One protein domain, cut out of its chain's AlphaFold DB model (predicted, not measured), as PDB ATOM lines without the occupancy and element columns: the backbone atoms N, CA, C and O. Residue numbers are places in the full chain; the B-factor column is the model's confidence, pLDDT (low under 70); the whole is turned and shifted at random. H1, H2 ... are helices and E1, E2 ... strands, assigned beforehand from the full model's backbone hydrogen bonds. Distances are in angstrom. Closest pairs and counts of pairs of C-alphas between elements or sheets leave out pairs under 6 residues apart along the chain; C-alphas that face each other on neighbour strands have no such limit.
ATOM      1  N   GLU A 164     -40.867  -9.492  -3.727       70.94
ATOM      2  CA  GLU A 164     -40.555  -8.837  -4.999       70.94
ATOM      3  C   GLU A 164     -40.570  -7.313  -4.884       70.94
ATOM      4  O   GLU A 164     -39.748  -6.641  -5.505       70.94
ATOM      5  N   ALA A 165     -41.494  -6.739  -4.109       71.69
ATOM      6  CA  ALA A 165     -41.542  -5.299  -3.879       71.69
ATOM      7  C   ALA A 165     -40.351  -4.824  -3.033       71.69
ATOM      8  O   ALA A 165     -39.804  -3.752  -3.297       71.69
ATOM      9  N   ILE A 166     -39.935  -5.626  -2.048       77.19
ATOM     10  CA  ILE A 166     -38.729  -5.384  -1.247       77.19
ATOM     11  C   ILE A 166     -37.490  -5.468  -2.141       77.19
ATOM     12  O   ILE A 166     -36.683  -4.542  -2.143       77.19
ATOM     13  N   LYS A 167     -37.378  -6.519  -2.960       81.94
ATOM     14  CA  LYS A 167     -36.260  -6.713  -3.887       81.94
ATOM     15  C   LYS A 167     -36.158  -5.578  -4.903       81.94
ATOM     16  O   LYS A 167     -35.096  -4.993  -5.041       81.94
ATOM     17  N   LYS A 168     -37.268  -5.187  -5.540       80.25
ATOM     18  CA  LYS A 168     -37.289  -4.051  -6.481       80.25
ATOM     19  C   LYS A 168     -36.876  -2.734  -5.828       80.25
ATOM     20  O   LYS A 168     -36.229  -1.918  -6.477       80.25
ATOM     21  N   ALA A 169     -37.276  -2.501  -4.577       79.44
ATOM     22  CA  ALA A 169     -36.849  -1.317  -3.838       79.44
ATOM     23  C   ALA A 169     -35.342  -1.365  -3.544       79.44
ATOM     24  O   ALA A 169     -34.646  -0.396  -3.830       79.44
ATOM     25  N   ALA A 170     -34.833  -2.507  -3.075       85.06
ATOM     26  CA  ALA A 170     -33.411  -2.707  -2.816       85.06
ATOM     27  C   ALA A 170     -32.553  -2.575  -4.089       85.06
ATOM     28  O   ALA A 170     -31.511  -1.925  -4.060       85.06
ATOM     29  N   ASP A 171     -33.006  -3.131  -5.217       86.12
ATOM     30  CA  ASP A 171     -32.338  -3.005  -6.516       86.12
ATOM     31  C   ASP A 171     -32.290  -1.535  -6.965       86.12
ATOM     32  O   ASP A 171     -31.256  -1.056  -7.437       86.12
ATOM     33  N   LEU A 172     -33.384  -0.786  -6.767       86.50
ATOM     34  CA  LEU A 172     -33.436   0.650  -7.050       86.50
ATOM     35  C   LEU A 172     -32.476   1.450  -6.172       86.50
ATOM     36  O   LEU A 172     -31.772   2.309  -6.696       86.50
ATOM     37  N   ASP A 173     -32.424   1.169  -4.874       84.88
ATOM     38  CA  ASP A 173     -31.515   1.855  -3.954       84.88
ATOM     39  C   ASP A 173     -30.051   1.537  -4.282       84.88
ATOM     40  O   ASP A 173     -29.217   2.440  -4.343       84.88
ATOM     41  N   LYS A 174     -29.741   0.279  -4.620       88.62
ATOM     42  CA  LYS A 174     -28.412  -0.116  -5.099       88.62
ATOM     43  C   LYS A 174     -28.023   0.639  -6.373       88.62
ATOM     44  O   LYS A 174     -26.906   1.140  -6.463       88.62
ATOM     45  N   SER A 175     -28.936   0.750  -7.337       87.38
ATOM     46  CA  SER A 175     -28.688   1.484  -8.585       87.38
ATOM     47  C   SER A 175     -28.526   2.988  -8.367       87.38
ATOM     48  O   SER A 175     -27.670   3.619  -8.987       87.38
ATOM     49  N   LYS A 176     -29.299   3.578  -7.447       86.69
ATOM     50  CA  LYS A 176     -29.128   4.982  -7.050       86.69
ATOM     51  C   LYS A 176     -27.749   5.227  -6.457       86.69
ATOM     52  O   LYS A 176     -27.085   6.167  -6.876       86.69
ATOM     53  N   ASN A 177     -27.308   4.365  -5.543       87.50
ATOM     54  CA  ASN A 177     -25.988   4.479  -4.929       87.50
ATOM     55  C   ASN A 177     -24.868   4.312  -5.962       87.50
ATOM     56  O   ASN A 177     -23.901   5.063  -5.927       87.50
ATOM     57  N   ALA A 178     -25.020   3.385  -6.913       88.19
ATOM     58  CA  ALA A 178     -24.078   3.245  -8.024       88.19
ATOM     59  C   ALA A 178     -24.034   4.513  -8.893       88.19
ATOM     60  O   ALA A 178     -22.962   5.027  -9.177       88.19
ATOM     61  N   THR A 179     -25.198   5.077  -9.225       87.25
ATOM     62  CA  THR A 179     -25.288   6.321 -10.006       87.25
ATOM     63  C   THR A 179     -24.651   7.501  -9.264       87.25
ATOM     64  O   THR A 179     -23.989   8.325  -9.885       87.25
ATOM     65  N   LEU A 180     -24.818   7.591  -7.942       88.38
ATOM     66  CA  LEU A 180     -24.147   8.606  -7.125       88.38
ATOM     67  C   LEU A 180     -22.625   8.430  -7.143       88.38
ATOM     68  O   LEU A 180     -21.918   9.406  -7.365       88.38
ATOM     69  N   ALA A 181     -22.126   7.200  -7.001       87.31
ATOM     70  CA  ALA A 181     -20.694   6.916  -7.095       87.31
ATOM     71  C   ALA A 181     -20.121   7.262  -8.485       87.31
ATOM     72  O   ALA A 181     -19.016   7.803  -8.590       87.31
ATOM     73  N   ASP A 182     -20.882   7.015  -9.555       86.00
ATOM     74  CA  ASP A 182     -20.511   7.424 -10.913       86.00
ATOM     75  C   ASP A 182     -20.470   8.954 -11.040       86.00
ATOM     76  O   ASP A 182     -19.547   9.498 -11.640       86.00
ATOM     77  N   ILE A 183     -21.438   9.671 -10.456       85.69
ATOM     78  CA  ILE A 183     -21.457  11.143 -10.427       85.69
ATOM     79  C   ILE A 183     -20.257  11.694  -9.643       85.69
ATOM     80  O   ILE A 183     -19.606  12.629 -10.111       85.69
ATOM     81  N   GLU A 184     -19.918  11.112  -8.492       86.25
ATOM     82  CA  GLU A 184     -18.736  11.490  -7.707       86.25
ATOM     83  C   GLU A 184     -17.444  11.262  -8.504       86.25
ATOM     84  O   GLU A 184     -16.596  12.151  -8.600       86.25
ATOM     85  N   THR A 185     -17.329  10.114  -9.174       84.81
ATOM     86  CA  THR A 185     -16.197   9.809 -10.061       84.81
ATOM     87  C   THR A 185     -16.110  10.805 -11.219       84.81
ATOM     88  O   THR A 185     -15.037  11.333 -11.519       84.81
ATOM     89  N   ASN A 186     -17.246  11.123 -11.841       86.56
ATOM     90  CA  ASN A 186     -17.333  12.077 -12.943       86.56
ATOM     91  C   ASN A 186     -17.127  13.530 -12.491       86.56
ATOM     92  O   ASN A 186     -16.814  14.385 -13.313       86.56
ATOM     93  N   THR A 187     -17.242  13.823 -11.194       82.12
ATOM     94  CA  THR A 187     -16.851  15.127 -10.641       82.12
ATOM     95  C   THR A 187     -15.331  15.292 -10.693       82.12
ATOM     96  O   THR A 187     -14.837  16.364 -11.035       82.12
ATOM     97  N   ALA A 188     -14.579  14.219 -10.425       82.25
ATOM     98  CA  ALA A 188     -13.121  14.207 -10.544       82.25
ATOM     99  C   ALA A 188     -12.639  14.087 -12.004       82.25
ATOM    100  O   ALA A 188     -11.590  14.629 -12.356       82.25
ATOM    101  N   LYS A 189     -13.396  13.387 -12.859       88.06
ATOM    102  CA  LYS A 189     -13.112  13.229 -14.293       88.06
ATOM    103  C   LYS A 189     -14.384  13.448 -15.128       88.06
ATOM    104  O   LYS A 189     -15.079  12.478 -15.429       88.06
ATOM    105  N   PRO A 190     -14.684  14.697 -15.527       85.69
ATOM    106  CA  PRO A 190     -15.899  15.017 -16.269       85.69
ATOM    107  C   PRO A 190     -16.019  14.243 -17.582       85.69
ATOM    108  O   PRO A 190     -15.041  14.072 -18.309       85.69
ATOM    109  N   LEU A 191     -17.245  13.827 -17.913       85.62
ATOM    110  CA  LEU A 191     -17.557  13.180 -19.196       85.62
ATOM    111  C   LEU A 191     -17.343  14.129 -20.387       85.62
ATOM    112  O   LEU A 191     -16.974  13.693 -21.472       85.62
ATOM    113  N   ALA A 192     -17.573  15.425 -20.172       84.00
ATOM    114  CA  ALA A 192     -17.256  16.509 -21.090       84.00
ATOM    115  C   ALA A 192     -17.128  17.816 -20.295       84.00
ATOM    116  O   ALA A 192     -17.777  17.987 -19.260       84.00
ATOM    117  N   THR A 193     -16.317  18.752 -20.782       85.06
ATOM    118  CA  THR A 193     -16.194  20.097 -20.208       85.06
ATOM    119  C   THR A 193     -16.290  21.122 -21.325       85.06
ATOM    120  O   THR A 193     -15.605  21.006 -22.337       85.06
ATOM    121  N   PHE A 194     -17.167  22.105 -21.149       86.12
ATOM    122  CA  PHE A 194     -17.370  23.217 -22.070       86.12
ATOM    123  C   PHE A 194     -17.778  24.460 -21.276       86.12
ATOM    124  O   PHE A 194     -18.273  24.356 -20.152       86.12
ATOM    125  N   GLU A 195     -17.567  25.638 -21.852       84.25
ATOM    126  CA  GLU A 195     -17.962  26.902 -21.235       84.25
ATOM    127  C   GLU A 195     -19.444  27.201 -21.509       84.25
ATOM    128  O   GLU A 195     -19.923  27.047 -22.633       84.25
ATOM    129  N   PHE A 196     -20.180  27.655 -20.489       82.62
ATOM    130  CA  PHE A 196     -21.579  28.067 -20.620       82.62
ATOM    131  C   PHE A 196     -21.839  29.345 -19.818       82.62
ATOM    132  O   PHE A 196     -21.562  29.412 -18.618       82.62
ATOM    133  N   ALA A 197     -22.374  30.373 -20.480       81.31
ATOM    134  CA  ALA A 197     -22.638  31.659 -19.845       81.31
ATOM    135  C   ALA A 197     -23.721  31.530 -18.757       81.31
ATOM    136  O   ALA A 197     -24.784  30.959 -18.988       81.31
ATOM    137  N   GLY A 198     -23.458  32.090 -17.573       75.38
ATOM    138  CA  GLY A 198     -24.411  32.099 -16.457       75.38
ATOM    139  C   GLY A 198     -24.417  30.836 -15.591       75.38
ATOM    140  O   GLY A 198     -25.321  30.684 -14.772       75.38
ATOM    141  N   ALA A 199     -23.436  29.939 -15.746       71.25
ATOM    142  CA  ALA A 199     -23.287  28.782 -14.866       71.25
ATOM    143  C   ALA A 199     -23.199  29.223 -13.391       71.25
ATOM    144  O   ALA A 199     -22.343  30.029 -13.018       71.25
ATOM    145  N   THR A 200     -24.112  28.716 -12.560       71.94
ATOM    146  CA  THR A 200     -24.126  28.976 -11.114       71.94
ATOM    147  C   THR A 200     -23.400  27.853 -10.359       71.94
ATOM    148  O   THR A 200     -22.919  26.898 -10.964       71.94
ATOM    149  N   LYS A 201     -23.290  27.967  -9.028       66.00
ATOM    150  CA  LYS A 201     -22.649  26.942  -8.181       66.00
ATOM    151  C   LYS A 201     -23.532  25.713  -7.908       66.00
ATOM    152  O   LYS A 201     -23.020  24.743  -7.359       66.00
ATOM    153  N   ASN A 202     -24.822  25.758  -8.245       74.00
ATOM    154  CA  ASN A 202     -25.761  24.659  -8.003       74.00
ATOM    155  C   ASN A 202     -25.788  23.665  -9.176       74.00
ATOM    156  O   ASN A 202     -25.134  23.856 -10.202       74.00
ATOM    157  N   HIS A 203     -26.558  22.584  -9.026       80.38
ATOM    158  CA  HIS A 203     -26.800  21.637 -10.112       80.38
ATOM    159  C   HIS A 203     -27.474  22.341 -11.298       80.38
ATOM    160  O   HIS A 203     -28.442  23.080 -11.120       80.38
ATOM    161  N   ALA A 204     -26.989  22.063 -12.509       84.88
ATOM    162  CA  ALA A 204     -27.598  22.513 -13.754       84.88
ATOM    163  C   ALA A 204     -28.102  21.313 -14.569       84.88
ATOM    164  O   ALA A 204     -27.469  20.257 -14.602       84.88
ATOM    165  N   ILE A 205     -29.236  21.480 -15.247       87.38
ATOM    166  CA  ILE A 205     -29.784  20.488 -16.178       87.38
ATOM    167  C   ILE A 205     -29.694  21.046 -17.591       87.38
ATOM    168  O   ILE A 205     -30.298  22.071 -17.902       87.38
ATOM    169  N   PHE A 206     -28.993  20.323 -18.461       87.94
ATOM    170  CA  PHE A 206     -28.932  20.604 -19.891       87.94
ATOM    171  C   PHE A 206     -29.847  19.644 -20.652       87.94
ATOM    172  O   PHE A 206     -29.764  18.426 -20.491       87.94
ATOM    173  N   LEU A 207     -30.716  20.189 -21.501       84.94
ATOM    174  CA  LEU A 207     -31.503  19.409 -22.449       84.94
ATOM    175  C   LEU A 207     -30.749  19.341 -23.767       84.94
ATOM    176  O   LEU A 207     -30.589  20.347 -24.458       84.94
ATOM    177  N   ALA A 208     -30.305  18.138 -24.103       89.38
ATOM    178  CA  ALA A 208     -29.449  17.879 -25.243       89.38
ATOM    179  C   ALA A 208     -30.187  17.022 -26.289       89.38
ATOM    180  O   ALA A 208     -30.912  16.089 -25.938       89.38
ATOM    181  N   ARG A 209     -30.028  17.346 -27.576       90.19
ATOM    182  CA  ARG A 209     -30.605  16.624 -28.714       90.19
ATOM    183  C   ARG A 209     -29.479  15.968 -29.519       90.19
ATOM    184  O   ARG A 209     -28.728  16.688 -30.176       90.19
ATOM    185  N   PRO A 210     -29.354  14.632 -29.493       88.31
ATOM    186  CA  PRO A 210     -28.371  13.935 -30.313       88.31
ATOM    187  C   PRO A 210     -28.740  14.002 -31.803       88.31
ATOM    188  O   PRO A 210     -29.921  13.966 -32.161       88.31
ATOM    189  N   LYS A 211     -27.723  14.078 -32.662       91.19
ATOM    190  CA  LYS A 211     -27.817  14.029 -34.127       91.19
ATOM    191  C   LYS A 211     -27.314  12.689 -34.669       91.19
ATOM    192  O   LYS A 211     -26.624  11.936 -33.986       91.19
ATOM    193  N   LEU A 212     -27.648  12.408 -35.931       88.50
ATOM    194  CA  LEU A 212     -27.213  11.197 -36.648       88.50
ATOM    195  C   LEU A 212     -25.690  11.129 -36.861       88.50
ATOM    196  O   LEU A 212     -25.161  10.043 -37.065       88.50
ATOM    197  N   ASP A 213     -24.997  12.267 -36.804       86.00
ATOM    198  CA  ASP A 213     -23.536  12.365 -36.918       86.00
ATOM    199  C   ASP A 213     -22.795  12.079 -35.596       86.00
ATOM    200  O   ASP A 213     -21.568  12.122 -35.554       86.00
ATOM    201  N   GLY A 214     -23.528  11.787 -34.514       83.38
ATOM    202  CA  GLY A 214     -22.971  11.529 -33.186       83.38
ATOM    203  C   GLY A 214     -22.702  12.784 -32.350       83.38
ATOM    204  O   GLY A 214     -22.312  12.658 -31.190       83.38
ATOM    205  N   THR A 215     -22.938  13.985 -32.885       88.19
ATOM    206  CA  THR A 215     -22.877  15.232 -32.111       88.19
ATOM    207  C   THR A 215     -24.169  15.461 -31.321       88.19
ATOM    208  O   THR A 215     -25.215  14.864 -31.598       88.19
ATOM    209  N   VAL A 216     -24.110  16.315 -30.296       88.12
ATOM    210  CA  VAL A 216     -25.251  16.617 -29.426       88.12
ATOM    211  C   VAL A 216     -25.417  18.128 -29.305       88.12
ATOM    212  O   VAL A 216     -24.522  18.813 -28.819       88.12
ATOM    213  N   ASP A 217     -26.587  18.637 -29.691       88.00
ATOM    214  CA  ASP A 217     -26.928  20.052 -29.531       88.00
ATOM    215  C   ASP A 217     -27.591  20.287 -28.174       88.00
ATOM    216  O   ASP A 217     -28.616  19.678 -27.868       88.00
ATOM    217  N   VAL A 218     -27.068  21.210 -27.371       88.25
ATOM    218  CA  VAL A 218     -27.754  21.680 -26.159       88.25
ATOM    219  C   VAL A 218     -28.821  22.699 -26.563       88.25
ATOM    220  O   VAL A 218     -28.505  23.767 -27.077       88.25
ATOM    221  N   VAL A 219     -30.095  22.368 -26.347       89.25
ATOM    222  CA  VAL A 219     -31.252  23.165 -26.799       89.25
ATOM    223  C   VAL A 219     -31.837  24.020 -25.668       89.25
ATOM    224  O   VAL A 219     -32.461  25.043 -25.932       89.25
ATOM    225  N   ALA A 220     -31.644  23.622 -24.406       86.25
ATOM    226  CA  ALA A 220     -32.053  24.406 -23.241       86.25
ATOM    227  C   ALA A 220     -31.193  24.083 -22.010       86.25
ATOM    228  O   ALA A 220     -30.631  22.991 -21.912       86.25
ATOM    229  N   ALA A 221     -31.137  25.017 -21.059       87.00
ATOM    230  CA  ALA A 221     -30.438  24.852 -19.791       87.00
ATOM    231  C   ALA A 221     -31.254  25.438 -18.630       87.00
ATOM    232  O   ALA A 221     -31.806  26.532 -18.744       87.00
ATOM    233  N   LEU A 222     -31.298  24.718 -17.512       85.62
ATOM    234  CA  LEU A 222     -31.769  25.205 -16.218       85.62
ATOM    235  C   LEU A 222     -30.561  25.261 -15.283       85.62
ATOM    236  O   LEU A 222     -29.972  24.223 -15.000       85.62
ATOM    237  N   LEU A 223     -30.168  26.463 -14.861       86.00
ATOM    238  CA  LEU A 223     -28.875  26.717 -14.202       86.00
ATOM    239  C   LEU A 223     -28.952  26.777 -12.673       86.00
ATOM    240  O   LEU A 223     -27.921  26.942 -12.029       86.00
ATOM    241  N   ASP A 224     -30.153  26.665 -12.113       84.31
ATOM    242  CA  ASP A 224     -30.389  26.601 -10.676       84.31
ATOM    243  C   ASP A 224     -31.510  25.594 -10.416       84.31
ATOM    244  O   ASP A 224     -32.683  25.843 -10.711       84.31
ATOM    245  N   VAL A 225     -31.118  24.399  -9.985       84.31
ATOM    246  CA  VAL A 225     -32.010  23.257  -9.806       84.31
ATOM    247  C   VAL A 225     -32.093  22.934  -8.324       84.31
ATOM    248  O   VAL A 225     -31.074  22.689  -7.680       84.31
ATOM    249  N   ASP A 226     -33.315  22.884  -7.802       85.25
ATOM    250  CA  ASP A 226     -33.556  22.451  -6.432       85.25
ATOM    251  C   ASP A 226     -33.334  20.937  -6.241       85.25
ATOM    252  O   ASP A 226     -33.405  20.128  -7.178       85.25
ATOM    253  N   ASP A 227     -33.128  20.534  -4.987       85.12
ATOM    254  CA  ASP A 227     -32.874  19.139  -4.615       85.12
ATOM    255  C   ASP A 227     -34.009  18.187  -5.020       85.12
ATOM    256  O   ASP A 227     -33.775  16.996  -5.239       85.12
ATOM    257  N   THR A 228     -35.252  18.663  -5.137       85.12
ATOM    258  CA  THR A 228     -36.389  17.816  -5.523       85.12
ATOM    259  C   THR A 228     -36.250  17.378  -6.973       85.12
ATOM    260  O   THR A 228     -36.363  16.184  -7.266       85.12
ATOM    261  N   ILE A 229     -35.983  18.318  -7.881       85.38
ATOM    262  CA  ILE A 229     -35.800  18.025  -9.307       85.38
ATOM    263  C   ILE A 229     -34.548  17.164  -9.511       85.38
ATOM    264  O   ILE A 229     -34.602  16.165 -10.235       85.38
ATOM    265  N   TYR A 230     -33.451  17.485  -8.819       86.81
ATOM    266  CA  TYR A 230     -32.221  16.691  -8.861       86.81
ATOM    267  C   TYR A 230     -32.462  15.229  -8.441       86.81
ATOM    268  O   TYR A 230     -32.150  14.295  -9.185       86.81
ATOM    269  N   ASN A 231     -33.117  15.005  -7.297       86.75
ATOM    270  CA  ASN A 231     -33.413  13.660  -6.795       86.75
ATOM    271  C   ASN A 231     -34.379  12.877  -7.702       86.75
ATOM    272  O   ASN A 231     -34.288  11.643  -7.818       86.75
ATOM    273  N   GLN A 232     -35.313  13.566  -8.363       87.75
ATOM    274  CA  GLN A 232     -36.186  12.957  -9.368       87.75
ATOM    275  C   GLN A 232     -35.396  12.493 -10.596       87.75
ATOM    276  O   GLN A 232     -35.625  11.374 -11.070       87.75
ATOM    277  N   LEU A 233     -34.448  13.306 -11.077       89.38
ATOM    278  CA  LEU A 233     -33.578  12.954 -12.197       89.38
ATOM    279  C   LEU A 233     -32.677  11.768 -11.844       89.38
ATOM    280  O   LEU A 233     -32.658  10.783 -12.584       89.38
ATOM    281  N   LEU A 234     -32.034  11.800 -10.673       89.06
ATOM    282  CA  LEU A 234     -31.220  10.696 -10.158       89.06
ATOM    283  C   LEU A 234     -32.017   9.387 -10.112       89.06
ATOM    284  O   LEU A 234     -31.574   8.347 -10.595       89.06
ATOM    285  N   THR A 235     -33.247   9.439  -9.592       88.94
ATOM    286  CA  THR A 235     -34.138   8.271  -9.556       88.94
ATOM    287  C   THR A 235     -34.463   7.751 -10.960       88.94
ATOM    288  O   THR A 235     -34.637   6.545 -11.140       88.94
ATOM    289  N   ARG A 236     -34.582   8.632 -11.958       89.94
ATOM    290  CA  ARG A 236     -34.885   8.246 -13.341       89.94
ATOM    291  C   ARG A 236     -33.678   7.617 -14.038       89.94
ATOM    292  O   ARG A 236     -33.861   6.587 -14.681       89.94
ATOM    293  N   ILE A 237     -32.478   8.162 -13.836       89.19
ATOM    294  CA  ILE A 237     -31.220   7.578 -14.328       89.19
ATOM    295  C   ILE A 237     -31.013   6.188 -13.715       89.19
ATOM    296  O   ILE A 237     -30.828   5.217 -14.441       89.19
ATOM    297  N   ALA A 238     -31.174   6.055 -12.395       88.19
ATOM    298  CA  ALA A 238     -31.039   4.771 -11.709       88.19
ATOM    299  C   ALA A 238     -32.004   3.696 -12.251       88.19
ATOM    300  O   ALA A 238     -31.635   2.527 -12.373       88.19
ATOM    301  N   LYS A 239     -33.238   4.076 -12.614       87.31
ATOM    302  CA  LYS A 239     -34.197   3.161 -13.260       87.31
ATOM    303  C   LYS A 239     -33.752   2.745 -14.658       87.31
ATOM    304  O   LYS A 239     -33.808   1.561 -14.967       87.31
ATOM    305  N   GLN A 240     -33.288   3.690 -15.473       88.88
ATOM    306  CA  GLN A 240     -32.785   3.403 -16.817       88.88
ATOM    307  C   GLN A 240     -31.566   2.468 -16.775       88.88
ATOM    308  O   GLN A 240     -31.487   1.513 -17.550       88.88
ATOM    309  N   ASN A 241     -30.651   2.690 -15.829       87.62
ATOM    310  CA  ASN A 241     -29.485   1.833 -15.622       87.62
ATOM    311  C   ASN A 241     -29.895   0.418 -15.195       87.62
ATOM    312  O   ASN A 241     -29.348  -0.555 -15.707       87.62
ATOM    313  N   LEU A 242     -30.901   0.284 -14.320       87.69
ATOM    314  CA  LEU A 242     -31.453  -1.025 -13.951       87.69
ATOM    315  C   LEU A 242     -32.073  -1.754 -15.136       87.69
ATOM    316  O   LEU A 242     -31.804  -2.934 -15.330       87.69
ATOM    317  N   GLU A 243     -32.901  -1.073 -15.926       86.94
ATOM    318  CA  GLU A 243     -33.525  -1.662 -17.114       86.94
ATOM    319  C   GLU A 243     -32.464  -2.146 -18.110       86.94
ATOM    320  O   GLU A 243     -32.553  -3.268 -18.609       86.94
ATOM    321  N   THR A 244     -31.413  -1.347 -18.314       84.44
ATOM    322  CA  THR A 244     -30.278  -1.697 -19.179       84.44
ATOM    323  C   THR A 244     -29.503  -2.899 -18.632       84.44
ATOM    324  O   THR A 244     -29.238  -3.844 -19.371       84.44
ATOM    325  N   ALA A 245     -29.203  -2.926 -17.330       82.38
ATOM    326  CA  ALA A 245     -28.513  -4.047 -16.690       82.38
ATOM    327  C   ALA A 245     -29.344  -5.341 -16.732       82.38
ATOM    328  O   ALA A 245     -28.813  -6.430 -16.953       82.38
ATOM    329  N   HIS A 246     -30.664  -5.245 -16.549       82.31
ATOM    330  CA  HIS A 246     -31.561  -6.386 -16.699       82.31
ATOM    331  C   HIS A 246     -31.603  -6.897 -18.143       82.31
ATOM    332  O   HIS A 246     -31.603  -8.113 -18.328       82.31
ATOM    333  N   ALA A 247     -31.615  -6.013 -19.145       76.94
ATOM    334  CA  ALA A 247     -31.544  -6.404 -20.553       76.94
ATOM    335  C   ALA A 247     -30.226  -7.132 -20.863       76.94
ATOM    336  O   ALA A 247     -30.253  -8.273 -21.308       76.94
ATOM    337  N   GLN A 248     -29.085  -6.550 -20.482       76.25
ATOM    338  CA  GLN A 248     -27.766  -7.162 -20.679       76.25
ATOM    339  C   GLN A 248     -27.640  -8.536 -20.007       76.25
ATOM    340  O   GLN A 248     -27.092  -9.472 -20.585       76.25
ATOM    341  N   ASN A 249     -28.170  -8.691 -18.791       79.81
ATOM    342  CA  ASN A 249     -28.159  -9.979 -18.096       79.81
ATOM    343  C   ASN A 249     -29.016 -11.040 -18.800       79.81
ATOM    344  O   ASN A 249     -28.653 -12.216 -18.777       79.81
ATOM    345  N   ARG A 250     -30.137 -10.647 -19.418       76.69
ATOM    346  CA  ARG A 250     -30.975 -11.556 -20.214       76.69
ATOM    347  C   ARG A 250     -30.248 -11.996 -21.480       76.69
ATOM    348  O   ARG A 250     -30.129 -13.198 -21.698       76.69
ATOM    349  N   ASP A 251     -29.684 -11.050 -22.225       75.81
ATOM    350  CA  ASP A 251     -28.950 -11.328 -23.462       75.81
ATOM    351  C   ASP A 251     -27.742 -12.246 -23.193       75.81
ATOM    352  O   ASP A 251     -27.526 -13.241 -23.886       75.81
ATOM    353  N   ASN A 252     -26.997 -11.987 -22.112       73.00
ATOM    354  CA  ASN A 252     -25.881 -12.834 -21.681       73.00
ATOM    355  C   ASN A 252     -26.332 -14.245 -21.276       73.00
ATOM    356  O   ASN A 252     -25.642 -15.228 -21.567       73.00
ATOM    357  N   ALA A 253     -27.484 -14.373 -20.611       73.50
ATOM    358  CA  ALA A 253     -28.044 -15.674 -20.261       73.50
ATOM    359  C   ALA A 253     -28.447 -16.466 -21.516       73.50
ATOM    360  O   ALA A 253     -28.116 -17.651 -21.609       73.50
ATOM    361  N   GLU A 254     -29.078 -15.814 -22.498       71.88
ATOM    362  CA  GLU A 254     -29.457 -16.401 -23.791       71.88
ATOM    363  C   GLU A 254     -28.227 -16.858 -24.595       71.88
ATOM    364  O   GLU A 254     -28.172 -18.013 -25.034       71.88
ATOM    365  N   LEU A 255     -27.191 -16.017 -24.693       69.00
ATOM    366  CA  LEU A 255     -25.900 -16.362 -25.306       69.00
ATOM    367  C   LEU A 255     -25.252 -17.577 -24.628       69.00
ATOM    368  O   LEU A 255     -24.777 -18.494 -25.301       69.00
ATOM    369  N   SER A 256     -25.271 -17.627 -23.291       71.31
ATOM    370  CA  SER A 256     -24.710 -18.753 -22.535       71.31
ATOM    371  C   SER A 256     -25.487 -20.059 -22.745       71.31
ATOM    372  O   SER A 256     -24.891 -21.137 -22.762       71.31
ATOM    373  N   ALA A 257     -26.809 -19.978 -22.923       72.50
ATOM    374  CA  ALA A 257     -27.663 -21.130 -23.184       72.50
ATOM    375  C   ALA A 257     -27.449 -21.666 -24.607       72.50
ATOM    376  O   ALA A 257     -27.311 -22.876 -24.793       72.50
ATOM    377  N   TYR A 258     -27.325 -20.778 -25.600       69.56
ATOM    378  CA  TYR A 258     -26.948 -21.145 -26.967       69.56
ATOM    379  C   TYR A 258     -25.562 -21.813 -27.010       69.56
ATOM    380  O   TYR A 258     -25.389 -22.868 -27.623       69.56
ATOM    381  N   ALA A 259     -24.595 -21.277 -26.259       70.38
ATOM    382  CA  ALA A 259     -23.243 -21.823 -26.143       70.38
ATOM    383  C   ALA A 259     -23.148 -23.181 -25.413       70.38
ATOM    384  O   ALA A 259     -22.073 -23.784 -25.413       70.38
ATOM    385  N   LYS A 260     -24.239 -23.691 -24.827       74.81
ATOM    386  CA  LYS A 260     -24.310 -25.024 -24.196       74.81
ATOM    387  C   LYS A 260     -24.999 -26.086 -25.062       74.81
ATOM    388  O   LYS A 260     -24.895 -27.265 -24.737       74.81
ATOM    389  N   LYS A 261     -25.659 -25.712 -26.168       69.12
ATOM    390  CA  LYS A 261     -26.286 -26.682 -27.088       69.12
ATOM    391  C   LYS A 261     -25.233 -27.516 -27.835       69.12
ATOM    392  O   LYS A 261     -24.195 -26.952 -28.194       69.12
ATOM    393  N   PRO A 262     -25.449 -28.817 -28.095       64.19
ATOM    394  CA  PRO A 262     -24.522 -29.633 -28.883       64.19
ATOM    395  C   PRO A 262     -24.368 -29.080 -30.311       64.19
ATOM    396  O   PRO A 262     -25.307 -28.526 -30.878       64.19
ATOM    397  N   THR A 263     -23.176 -29.219 -30.903       61.25
ATOM    398  CA  THR A 263     -22.781 -28.584 -32.180       61.25
ATOM    399  C   THR A 263     -23.754 -28.853 -33.335       61.25
ATOM    400  O   THR A 263     -23.951 -27.990 -34.186       61.25
ATOM    401  N   VAL A 264     -24.414 -30.013 -33.331       58.16
ATOM    402  CA  VAL A 264     -25.378 -30.435 -34.360       58.16
ATOM    403  C   VAL A 264     -26.676 -29.609 -34.352       58.16
ATOM    404  O   VAL A 264     -27.289 -29.444 -35.397       58.16
ATOM    405  N   GLU A 265     -27.068 -29.028 -33.212       52.78
ATOM    406  CA  GLU A 265     -28.258 -28.163 -33.091       52.78
ATOM    407  C   GLU A 265     -27.968 -26.679 -33.363       52.78
ATOM    408  O   GLU A 265     -28.897 -25.893 -33.536       52.78
ATOM    409  N   ARG A 266     -26.693 -26.265 -33.400       54.91
ATOM    410  CA  ARG A 266     -26.309 -24.867 -33.672       54.91
ATOM    411  C   ARG A 266     -26.284 -24.520 -35.161       54.91
ATOM    412  O   ARG A 266     -26.340 -23.344 -35.488       54.91
TER     413      ARG A 266
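Overview. This is residues 164 to 266 of the 269 residues of an uncharacterized protein of Thauera sp. (strain MZ1T) (UniProt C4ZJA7). Two long helices, H1 and H2, cross as an X; the strand hairpin E1 and E2 stands off to the side of the first part of H2, with E1 apart from H2, and the far part of H2, residues 246 to 257, sticks out with short H3 past its tip. The 103 printed residues hold H1, E1, E2, H2 and H3 in that order, mostly helix, with one antiparallel sheet, E1 - E2. The whole is only just extended, close to loose: radius of gyration of the C-alphas 19.3 A, spans 65 by 41 by 23 A.

Along the chain. H1, residues 164 to 188, begins at C-alpha (-40.555, -8.837, -4.999) and measures 36.3 A. E1 is residues 205 to 210, 15.6 A; E2 216 to 222, 17.0 A. H2, 227 to 258, measures 46.4 A. H3, 263 to 266, 5.3 A, ends at C-alpha (-26.309, -24.867, -33.672).

Arrangement. H1, with residues 171 to 180 alone, touches H2; the closest C-alphas, Lys 176 and Ala 238, are 5.0 A apart. Their lines are only just about perpendicular, 72 degrees. In the hairpin E1 and E2, N 207 and O 220 are 2.8 A apart, within hydrogen-bond range. H1 and H2 have every O i to N i+4 pair within range; H3 is too short for one. H1 and E2 are apart.

Size, cuts and confidence. The printed part has no cut. The C-alphas farthest apart, Gly 198 and Val 264, are 65.1 A apart. The link H1 to E1 is long, 16 residues. Residues 201, 255, 258 and 261 to 266 have pLDDT under 70.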